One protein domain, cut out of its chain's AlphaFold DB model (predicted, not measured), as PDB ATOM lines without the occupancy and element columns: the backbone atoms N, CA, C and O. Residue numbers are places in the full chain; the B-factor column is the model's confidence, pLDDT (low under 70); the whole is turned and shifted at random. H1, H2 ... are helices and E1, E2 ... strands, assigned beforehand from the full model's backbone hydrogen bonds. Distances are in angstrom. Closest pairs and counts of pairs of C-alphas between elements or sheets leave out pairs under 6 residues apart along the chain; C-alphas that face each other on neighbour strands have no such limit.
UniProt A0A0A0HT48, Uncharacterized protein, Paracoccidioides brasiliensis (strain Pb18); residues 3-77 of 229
ATOM      1  N   LEU A   3     243.279 201.554 187.085       78.88
ATOM      2  CA  LEU A   3     244.008 200.717 186.133       78.88
ATOM      3  C   LEU A   3     243.162 199.521 185.711       78.88
ATOM      4  O   LEU A   3     242.526 198.881 186.544       78.88
ATOM      5  N   MET A   4     243.204 199.171 184.432       81.44
ATOM      6  CA  MET A   4     242.505 198.017 183.877       81.44
ATOM      7  C   MET A   4     243.478 197.088 183.155       81.44
ATOM      8  O   MET A   4     244.340 197.532 182.398       81.44
ATOM      9  N   SER A   5     243.307 195.780 183.349       81.81
ATOM     10  CA  SER A   5     244.085 194.779 182.623       81.81
ATOM     11  C   SER A   5     243.670 194.740 181.159       81.81
ATOM     12  O   SER A   5     242.501 194.518 180.830       81.81
ATOM     13  N   LYS A   6     244.643 194.873 180.258       84.94
ATOM     14  CA  LYS A   6     244.401 194.741 178.817       84.94
ATOM     15  C   LYS A   6     243.854 193.366 178.439       84.94
ATOM     16  O   LYS A   6     242.967 193.266 177.596       84.94
ATOM     17  N   ALA A   7     244.339 192.303 179.081       83.69
ATOM     18  CA  ALA A   7     243.854 190.947 178.831       83.69
ATOM     19  C   ALA A   7     242.372 190.803 179.213       83.69
ATOM     20  O   ALA A   7     241.595 190.191 178.477       83.69
ATOM     21  N   PHE A   8     241.972 191.409 180.333       84.19
ATOM     22  CA  PHE A   8     240.575 191.461 180.757       84.19
ATOM     23  C   PHE A   8     239.718 192.272 179.779       84.19
ATOM     24  O   PHE A   8     238.694 191.773 179.310       84.19
ATOM     25  N   LEU A   9     240.174 193.474 179.413       85.38
ATOM     26  CA  LEU A   9     239.497 194.361 178.468       85.38
ATOM     27  C   LEU A   9     239.217 193.652 177.136       85.38
ATOM     28  O   LEU A   9     238.079 193.632 176.674       85.38
ATOM     29  N   MET A  10     240.224 192.993 176.558       85.88
ATOM     30  CA  MET A  10     240.086 192.296 175.273       85.88
ATOM     31  C   MET A  10     239.194 191.052 175.354       85.88
ATOM     32  O   MET A  10     238.605 190.654 174.353       85.88
ATOM     33  N   LYS A  11     239.077 190.429 176.533       85.38
ATOM     34  CA  LYS A  11     238.270 189.218 176.724       85.38
ATOM     35  C   LYS A  11     236.802 189.524 177.017       85.38
ATOM     36  O   LYS A  11     235.932 188.859 176.467       85.38
ATOM     37  N   GLN A  12     236.533 190.481 177.902       78.75
ATOM     38  CA  GLN A  12     235.197 190.712 178.472       78.75
ATOM     39  C   GLN A  12     234.563 192.027 178.014       78.75
ATOM     40  O   GLN A  12     233.343 192.158 177.984       78.75
ATOM     41  N   CYS A  13     235.383 192.993 177.612       78.06
ATOM     42  CA  CYS A  13     234.961 194.362 177.345       78.06
ATOM     43  C   CYS A  13     235.424 194.839 175.960       78.06
ATOM     44  O   CYS A  13     235.625 196.028 175.746       78.06
ATOM     45  N   TYR A  14     235.553 193.921 174.995       78.94
ATOM     46  CA  TYR A  14     236.111 194.184 173.660       78.94
ATOM     47  C   TYR A  14     235.345 195.235 172.839       78.94
ATOM     48  O   TYR A  14     235.839 195.717 171.823       78.94
ATOM     49  N   LYS A  15     234.117 195.567 173.253       83.56
ATOM     50  CA  LYS A  15     233.278 196.603 172.634       83.56
ATOM     51  C   LYS A  15     233.573 198.010 173.164       83.56
ATOM     52  O   LYS A  15     233.084 198.973 172.581       83.56
ATOM     53  N   ILE A  16     234.309 198.131 174.270       83.69
ATOM     54  CA  ILE A  16     234.651 199.424 174.862       83.69
ATOM     55  C   ILE A  16     235.776 200.045 174.025       83.69
ATOM     56  O   ILE A  16     236.809 199.399 173.827       83.69
ATOM     57  N   PRO A  17     235.593 201.269 173.505       85.62
ATOM     58  CA  PRO A  17     236.617 201.920 172.706       85.62
ATOM     59  C   PRO A  17     237.848 202.227 173.560       85.62
ATOM     60  O   PRO A  17     237.746 202.788 174.651       85.62
ATOM     61  N   VAL A  18     239.017 201.875 173.028       87.50
ATOM     62  CA  VAL A  18     240.315 202.212 173.620       87.50
ATOM     63  C   VAL A  18     240.822 203.486 172.973       87.50
ATOM     64  O   VAL A  18     240.982 203.557 171.754       87.50
ATOM     65  N   LEU A  19     241.067 204.493 173.797       86.38
ATOM     66  CA  LEU A  19     241.604 205.779 173.394       86.38
ATOM     67  C   LEU A  19     243.117 205.784 173.613       86.38
ATOM     68  O   LEU A  19     243.620 205.216 174.580       86.38
ATOM     69  N   SER A  20     243.850 206.444 172.720       86.62
ATOM     70  CA  SER A  20     245.265 206.733 172.955       86.62
ATOM     71  C   SER A  20     245.375 207.954 173.863       86.62
ATOM     72  O   SER A  20     244.687 208.950 173.640       86.62
ATOM     73  N   CYS A  21     246.260 207.903 174.851       80.31
ATOM     74  CA  CYS A  21     246.577 209.033 175.717       80.31
ATOM     75  C   CYS A  21     248.101 209.234 175.812       80.31
ATOM     76  O   CYS A  21     248.863 208.347 175.410       80.31
ATOM     77  N   PRO A  22     248.574 210.403 176.287       77.12
ATOM     78  CA  PRO A  22     249.990 210.607 176.574       77.12
ATOM     79  C   PRO A  22     250.525 209.525 177.513       77.12
ATOM     80  O   PRO A  22     249.803 209.056 178.391       77.12
ATOM     81  N   CYS A  23     251.788 209.141 177.322       75.19
ATOM     82  CA  CYS A  23     252.413 208.124 178.153       75.19
ATOM     83  C   CYS A  23     252.454 208.577 179.617       75.19
ATOM     84  O   CYS A  23     252.995 209.640 179.930       75.19
ATOM     85  N   ILE A  24     251.874 207.764 180.497       71.81
ATOM     86  CA  ILE A  24     251.868 207.980 181.939       71.81
ATOM     87  C   ILE A  24     252.621 206.822 182.600       71.81
ATOM     88  O   ILE A  24     252.243 205.661 182.399       71.81
ATOM     89  N   PRO A  25     253.668 207.105 183.396       63.03
ATOM     90  CA  PRO A  25     254.358 206.074 184.153       63.03
ATOM     91  C   PRO A  25     253.452 205.551 185.272       63.03
ATOM     92  O   PRO A  25     252.899 206.320 186.060       63.03
ATOM     93  N   VAL A  26     253.313 204.229 185.350       61.91
ATOM     94  CA  VAL A  26     252.541 203.528 186.376       61.91
ATOM     95  C   VAL A  26     253.522 202.920 187.377       61.91
ATOM     96  O   VAL A  26     254.152 201.893 187.128       61.91
ATOM     97  N   CYS A  27     253.665 203.568 188.530       53.62
ATOM     98  CA  CYS A  27     254.549 203.107 189.600       53.62
ATOM     99  C   CYS A  27     253.895 201.992 190.436       53.62
ATOM    100  O   CYS A  27     252.682 201.982 190.637       53.62
ATOM    101  N   GLY A  28     254.703 201.075 190.977       51.31
ATOM    102  CA  GLY A  28     254.242 200.047 191.926       51.31
ATOM    103  C   GLY A  28     253.752 198.737 191.298       51.31
ATOM    104  O   GLY A  28     253.395 197.815 192.029       51.31
ATOM    105  N   ILE A  29     253.782 198.616 189.968       50.50
ATOM    106  CA  ILE A  29     253.488 197.379 189.230       50.50
ATOM    107  C   ILE A  29     254.724 197.036 188.392       50.50
ATOM    108  O   ILE A  29     254.797 197.376 187.216       50.50
ATOM    109  N   GLY A  30     255.720 196.403 189.018       51.78
ATOM    110  CA  GLY A  30     257.002 196.082 188.373       51.78
ATOM    111  C   GLY A  30     257.838 197.309 187.978       51.78
ATOM    112  O   GLY A  30     257.450 198.453 188.222       51.78
ATOM    113  N   ASP A  31     259.006 197.065 187.382       48.06
ATOM    114  CA  ASP A  31     259.900 198.126 186.913       48.06
ATOM    115  C   ASP A  31     259.445 198.655 185.543       48.06
ATOM    116  O   ASP A  31     259.412 197.913 184.562       48.06
ATOM    117  N   GLY A  32     259.142 199.957 185.468       56.53
ATOM    118  CA  GLY A  32     259.016 200.690 184.199       56.53
ATOM    119  C   GLY A  32     257.712 200.493 183.424       56.53
ATOM    120  O   GLY A  32     257.706 200.657 182.206       56.53
ATOM    121  N   THR A  33     256.612 200.136 184.088       60.25
ATOM    122  CA  THR A  33     255.324 199.969 183.405       60.25
ATOM    123  C   THR A  33     254.736 201.324 183.020       60.25
ATOM    124  O   THR A  33     254.549 202.203 183.858       60.25
ATOM    125  N   GLU A  34     254.421 201.493 181.742       70.62
ATOM    126  CA  GLU A  34     253.849 202.714 181.183       70.62
ATOM    127  C   GLU A  34     252.456 202.438 180.611       70.62
ATOM    128  O   GLU A  34     252.209 201.389 180.014       70.62
ATOM    129  N   SER A  35     251.543 203.395 180.764       76.50
ATOM    130  CA  SER A  35     250.233 203.368 180.118       76.50
ATOM    131  C   SER A  35     250.157 204.439 179.037       76.50
ATOM    132  O   SER A  35     250.326 205.623 179.311       76.50
ATOM    133  N   THR A  36     249.803 204.031 177.820       82.50
ATOM    134  CA  THR A  36     249.518 204.919 176.672       82.50
ATOM    135  C   THR A  36     248.068 204.814 176.197       82.50
ATOM    136  O   THR A  36     247.683 205.389 175.177       82.50
ATOM    137  N   GLN A  37     247.260 204.037 176.916       86.06
ATOM    138  CA  GLN A  37     245.902 203.682 176.539       86.06
ATOM    139  C   GLN A  37     244.939 203.996 177.681       86.06
ATOM    140  O   GLN A  37     245.238 203.764 178.853       86.06
ATOM    141  N   LEU A  38     243.773 204.519 177.326       86.81
ATOM    142  CA  LEU A  38     242.702 204.885 178.239       86.81
ATOM    143  C   LEU A  38     241.403 204.234 177.771       86.81
ATOM    144  O   LEU A  38     241.124 204.167 176.574       86.81
ATOM    145  N   VAL A  39     240.585 203.793 178.713       87.31
ATOM    146  CA  VAL A  39     239.207 203.377 178.460       87.31
ATOM    147  C   VAL A  39     238.272 204.148 179.368       87.31
ATOM    148  O   VAL A  39     238.583 204.381 180.534       87.31
ATOM    149  N   VAL A  40     237.117 204.523 178.829       84.44
ATOM    150  CA  VAL A  40     236.035 205.131 179.601       84.44
ATOM    151  C   VAL A  40     234.875 204.156 179.622       84.44
ATOM    152  O   VAL A  40     234.422 203.707 178.569       84.44
ATOM    153  N   PHE A  41     234.412 203.797 180.813       81.06
ATOM    154  CA  PHE A  41     233.323 202.843 180.964       81.06
ATOM    155  C   PHE A  41     232.425 203.194 182.150       81.06
ATOM    156  O   PHE A  41     232.887 203.776 183.134       81.06
ATOM    157  N   PRO A  42     231.125 202.863 182.070       79.75
ATOM    158  CA  PRO A  42     230.227 203.054 183.191       79.75
ATOM    159  C   PRO A  42     230.456 201.971 184.250       79.75
ATOM    160  O   PRO A  42     230.406 200.776 183.959       79.75
ATOM    161  N   LEU A  43     230.665 202.394 185.493       79.50
ATOM    162  CA  LEU A  43     230.489 201.563 186.674       79.50
ATOM    163  C   LEU A  43     229.072 201.744 187.199       79.50
ATOM    164  O   LEU A  43     228.623 202.864 187.446       79.50
ATOM    165  N   HIS A  44     228.385 200.627 187.379       75.44
ATOM    166  CA  HIS A  44     227.049 200.594 187.940       75.44
ATOM    167  C   HIS A  44     227.117 200.107 189.384       75.44
ATOM    168  O   HIS A  44     227.628 199.023 189.658       75.44
ATOM    169  N   PHE A  45     226.575 200.906 190.294       74.38
ATOM    170  CA  PHE A  45     226.414 200.583 191.700       74.38
ATOM    171  C   PHE A  45     224.926 200.483 191.981       74.38
ATOM    172  O   PHE A  45     224.171 201.424 191.742       74.38
ATOM    173  N   ILE A  46     224.492 199.339 192.485       65.75
ATOM    174  CA  ILE A  46     223.147 199.219 193.031       65.75
ATOM    175  C   ILE A  46     223.230 199.684 194.477       65.75
ATOM    176  O   ILE A  46     224.073 199.209 195.236       65.75
ATOM    177  N   THR A  47     222.378 200.631 194.843       56.84
ATOM    178  CA  THR A  47     222.330 201.194 196.185       56.84
ATOM    179  C   THR A  47     220.906 201.219 196.720       56.84
ATOM    180  O   THR A  47     219.956 201.408 195.969       56.84
ATOM    181  N   SER A  48     220.736 201.023 198.023       58.97
ATOM    182  CA  SER A  48     219.464 201.219 198.719       58.97
ATOM    183  C   SER A  48     219.465 202.561 199.443       58.97
ATOM    184  O   SER A  48     220.403 202.865 200.183       58.97
ATOM    185  N   LEU A  49     218.395 203.340 199.294       55.00
ATOM    186  CA  LEU A  49     218.194 204.538 200.110       55.00
ATOM    187  C   LEU A  49     217.910 204.126 201.562       55.00
ATOM    188  O   LEU A  49     217.076 203.254 201.808       55.00
ATOM    189  N   LEU A  50     218.595 204.753 202.522       48.25
ATOM    190  CA  LEU A  50     218.442 204.443 203.944       48.25
ATOM    191  C   LEU A  50     216.962 204.560 204.361       48.25
ATOM    192  O   LEU A  50     216.333 205.598 204.162       48.25
ATOM    193  N   GLY A  51     216.397 203.482 204.911       47.97
ATOM    194  CA  GLY A  51     214.985 203.417 205.311       47.97
ATOM    195  C   GLY A  51     213.993 203.079 204.186       47.97
ATOM    196  O   GLY A  51     212.787 203.096 204.422       47.97
ATOM    197  N   SER A  52     214.470 202.746 202.982       50.88
ATOM    198  CA  SER A  52     213.642 202.342 201.845       50.88
ATOM    199  C   SER A  52     214.054 200.969 201.308       50.88
ATOM    200  O   SER A  52     215.235 200.644 201.244       50.88
ATOM    201  N   SER A  53     213.080 200.168 200.866       63.66
ATOM    202  CA  SER A  53     213.332 198.958 200.068       63.66
ATOM    203  C   SER A  53     213.630 199.269 198.595       63.66
ATOM    204  O   SER A  53     213.892 198.358 197.811       63.66
ATOM    205  N   THR A  54     213.574 200.544 198.202       57.72
ATOM    206  CA  THR A  54     213.829 200.978 196.832       57.72
ATOM    207  C   THR A  54     215.323 200.926 196.536       57.72
ATOM    208  O   THR A  54     216.123 201.642 197.143       57.72
ATOM    209  N   GLN A  55     215.680 200.094 195.561       64.88
ATOM    210  CA  GLN A  55     217.013 200.053 194.978       64.88
ATOM    211  C   GLN A  55     217.127 201.121 193.885       64.88
ATOM    212  O   GLN A  55     216.249 201.262 193.034       64.88
ATOM    213  N   VAL A  56     218.218 201.869 193.912       62.00
ATOM    214  CA  VAL A  56     218.587 202.886 192.937       62.00
ATOM    215  C   VAL A  56     219.859 202.418 192.241       62.00
ATOM    216  O   VAL A  56     220.804 201.965 192.883       62.00
ATOM    217  N   LEU A  57     219.884 202.524 190.915       68.81
ATOM    218  CA  LEU A  57     221.081 202.281 190.123       68.81
ATOM    219  C   LEU A  57     221.858 203.592 189.995       68.81
ATOM    220  O   LEU A  57     221.449 204.493 189.264       68.81
ATOM    221  N   ALA A  58     222.974 203.705 190.704       68.75
ATOM    222  CA  ALA A  58     223.935 204.777 190.500       68.75
ATOM    223  C   ALA A  58     224.906 204.373 189.386       68.75
ATOM    224  O   ALA A  58     225.440 203.266 189.378       68.75
ATOM    225  N   GLN A  59     225.138 205.267 188.431       73.62
ATOM    226  CA  GLN A  59     226.076 205.050 187.335       73.62
ATOM    227  C   GLN A  59     227.152 206.128 187.383       73.62
ATOM    228  O   GLN A  59     226.842 207.316 187.365       73.62
ATOM    229  N   ILE A  60     228.414 205.708 187.414       77.44
ATOM    230  CA  ILE A  60     229.572 206.599 187.403       77.44
ATOM    231  C   ILE A  60     230.378 206.300 186.147       77.44
ATOM    232  O   ILE A  60     230.696 205.146 185.873       77.44
ATOM    233  N   SER A  61     230.703 207.327 185.366       79.88
ATOM    234  CA  SER A  61     231.630 207.178 184.245       79.88
ATOM    235  C   SER A  61     233.054 207.198 184.777       79.88
ATOM    236  O   SER A  61     233.448 208.155 185.440       79.88
ATOM    237  N   VAL A  62     233.811 206.147 184.493       81.75
ATOM    238  CA  VAL A  62     235.166 205.967 185.000       81.75
ATOM    239  C   VAL A  62     236.156 205.927 183.853       81.75
ATOM    240  O   VAL A  62     235.984 205.169 182.901       81.75
ATOM    241  N   GLU A  63     237.215 206.721 183.984       84.19
ATOM    242  CA  GLU A  63     238.386 206.667 183.119       84.19
ATOM    243  C   GLU A  63     239.441 205.757 183.760       84.19
ATOM    244  O   GLU A  63     239.843 205.977 184.903       84.19
ATOM    245  N   ALA A  64     239.882 204.724 183.042       83.31
ATOM    246  CA  ALA A  64     240.923 203.813 183.502       83.31
ATOM    247  C   ALA A  64     242.055 203.681 182.486       83.31
ATOM    248  O   ALA A  64     241.832 203.557 181.280       83.31
ATOM    249  N   HIS A  65     243.280 203.647 182.999       85.44
ATOM    250  CA  HIS A  65     244.483 203.394 182.223       85.44
ATOM    251  C   HIS A  65     244.641 201.903 181.950       85.44
ATOM    252  O   HIS A  65     244.562 201.077 182.862       85.44
ATOM    253  N   VAL A  66     244.862 201.550 180.689       85.50
ATOM    254  CA  VAL A  66     245.032 200.155 180.284       85.50
ATOM    255  C   VAL A  66     246.492 199.769 180.453       85.50
ATOM    256  O   VAL A  66     247.383 200.387 179.873       85.50
ATOM    257  N   VAL A  67     246.726 198.719 181.236       80.88
ATOM    258  CA  VAL A  67     248.063 198.249 181.595       80.88
ATOM    259  C   VAL A  67     248.239 196.795 181.163       80.88
ATOM    260  O   VAL A  67     247.366 195.942 181.370       80.88
ATOM    261  N   ASP A  68     249.377 196.509 180.532       81.56
ATOM    262  CA  ASP A  68     249.796 195.152 180.186       81.56
ATOM    263  C   ASP A  68     250.238 194.390 181.452       81.56
ATOM    264  O   ASP A  68     250.829 194.955 182.365       81.56
ATOM    265  N   ASN A  69     249.959 193.083 181.510       74.00
ATOM    266  CA  ASN A  69     250.371 192.190 182.608       74.00
ATOM    267  C   ASN A  69     249.876 192.576 184.020       74.00
ATOM    268  O   ASN A  69     250.430 192.110 185.019       74.00
ATOM    269  N   LEU A  70     248.807 193.373 184.125       66.31
ATOM    270  CA  LEU A  70     248.126 193.594 185.399       66.31
ATOM    271  C   LEU A  70     247.504 192.269 185.882       66.31
ATOM    272  O   LEU A  70     246.665 191.687 185.193       66.31
ATOM    273  N   GLN A  71     247.929 191.799 187.059       71.38
ATOM    274  CA  GLN A  71     247.504 190.514 187.646       71.38
ATOM    275  C   GLN A  71     246.035 190.506 188.101       71.38
ATOM    276  O   GLN A  71     245.445 189.447 188.303       71.38
ATOM    277  N   VAL A  72     245.445 191.689 188.264       68.88
ATOM    278  CA  VAL A  72     244.032 191.891 188.602       68.88
ATOM    279  C   VAL A  72     243.285 192.472 187.404       68.88
ATOM    280  O   VAL A  72     243.880 193.137 186.560       68.88
ATOM    281  N   ASN A  73     241.974 192.248 187.318       76.38
ATOM    282  CA  ASN A  73     241.172 192.728 186.186       76.38
ATOM    283  C   ASN A  73     241.004 194.257 186.189       76.38
ATOM    284  O   ASN A  73     241.136 194.898 185.146       76.38
ATOM    285  N   LEU A  74     240.729 194.823 187.366       75.31
ATOM    286  CA  LEU A  74     240.506 196.246 187.599       75.31
ATOM    287  C   LEU A  74     241.099 196.615 188.961       75.31
ATOM    288  O   LEU A  74     240.817 195.952 189.958       75.31
ATOM    289  N   LEU A  75     241.896 197.676 188.994       70.31
ATOM    290  CA  LEU A  75     242.364 198.322 190.210       70.31
ATOM    291  C   LEU A  75     241.698 199.694 190.289       70.31
ATOM    292  O   LEU A  75     241.972 200.572 189.471       70.31
ATOM    293  N   LEU A  76     240.809 199.856 191.263       77.19
ATOM    294  CA  LEU A  76     240.123 201.108 191.541       77.19
ATOM    295  C   LEU A  76     240.697 201.675 192.836       77.19
ATOM    296  O   LEU A  76     240.405 201.171 193.919       77.19
ATOM    297  N   GLU A  77     241.533 202.700 192.722       65.06
ATOM    298  CA  GLU A  77     241.895 203.501 193.885       65.06
ATOM    299  C   GLU A  77     240.704 204.393 194.228       65.06
ATOM    300  O   GLU A  77     240.313 205.256 193.439       65.06
TER     301      GLU A  77
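AT A GLANCE: This is residues 3 to 77 of the 229 residues of an uncharacterized protein of Paracoccidioides brasiliensis (strain Pb18) (UniProt A0A0A0HT48). A long, twisted two-stranded hairpin, E3 and E4, makes the longest axis, and near one end its strands widen into a small head, where E2 is added beside E3, E1 and then E5 are added beside E4, and the short helix H1 packs on the sheet. Away from the head the hairpin runs on as a bare two-stranded arm, and its tip, residues 49 to 54, sticks out free. The printed part has 75 residues, with one named helix and five named strands in the order E1 H1 E2 E3 E4 E5. The strands make one mixed, strongly twisted sheet in the order E2 E3 E4 E1 E5, and the class is mostly strand. The whole is loose, with a radius of gyration of the C-alphas of 15.2 A, and elongated, with spans of 49 by 26 by 22 A.

HOW THE PARTS SIT: E1, residues 3 to 5, is an inner strand with two neighbours, E4, residues 55 to 67, and E5, residues 74 to 76. E1 and E4 are parallel; the C-alphas of Leu 3 and His 65 face each other at 4.8 A, and N 4 and O 65 are within hydrogen-bond range at 2.8 A. E1 and E5 are antiparallel at 171 degrees; the C-alphas of Met 4 and Leu 74 face each other at 4.6 A, and N 75 and O 3 are 2.8 A apart. H1, residues 6 to 12, is on the sheet, and its closest C-alpha pair with E4 is Lys 6 and Val 66, at 5.6 A. In H1 every O i to N i+4 pair is within hydrogen-bond range. E2, residues 18 to 25, is an edge strand and forms a hairpin with E3, residues 34 to 48. These two are antiparallel at 112 degrees, with N 19 and O 38 at 2.8 A and N 35 and O 24 at 2.9 A. E1, H1 and E2 form a split strand-helix-strand unit, two strands running the same way in one sheet with a helix between them along the chain and E3 and E4 between them in the sheet; its crossover is right-handed. E3 and E4 form a second hairpin, antiparallel at 168 degrees, with N 45 and O 58 at 2.8 A and N 64 and O 39 at 2.8 A. E2, E3 and E4 make a meander, each strand the antiparallel neighbour of the one before. E5 is the other edge strand, and it is apart from E2, E3 and E4.

IN THESE COORDINATES: E1 begins at C-alpha 3, at (244.008, 200.717, 186.133). H1 is 10.1 A long from first to last C-alpha, and E2 is 18.0 A long, with a bend of 76 degrees at residue 22. E3 is the longest strand, 15 residues over 38.6 A, and bends by 79 degrees at residue 37; it ends at C-alpha 48, at (219.464, 201.219, 198.719). E4 is 33.9 A long and bends by 56 degrees at residue 63. E1 and E5 measure 6.9 A and 6.3 A, and E5 ends at C-alpha 76, at (240.123, 201.108, 191.541).

THE WHOLE: The two C-alphas farthest apart are those of Gly 32 and Gly 51, at 48.9 A, while the first and last printed C-alphas, of Leu 3 and Glu 77, are 8.5 A apart. The printed part has no cut. The links from E1 to H1 and from H1 to E2 are tight, and those from E2 to E3, E3 to E4 and E4 to E5 are short. The mean pLDDT of the printed part of this model is 73.3, and 25 residues are under 70: residues 25 to 33, 46 to 58, 70, 72 and 77.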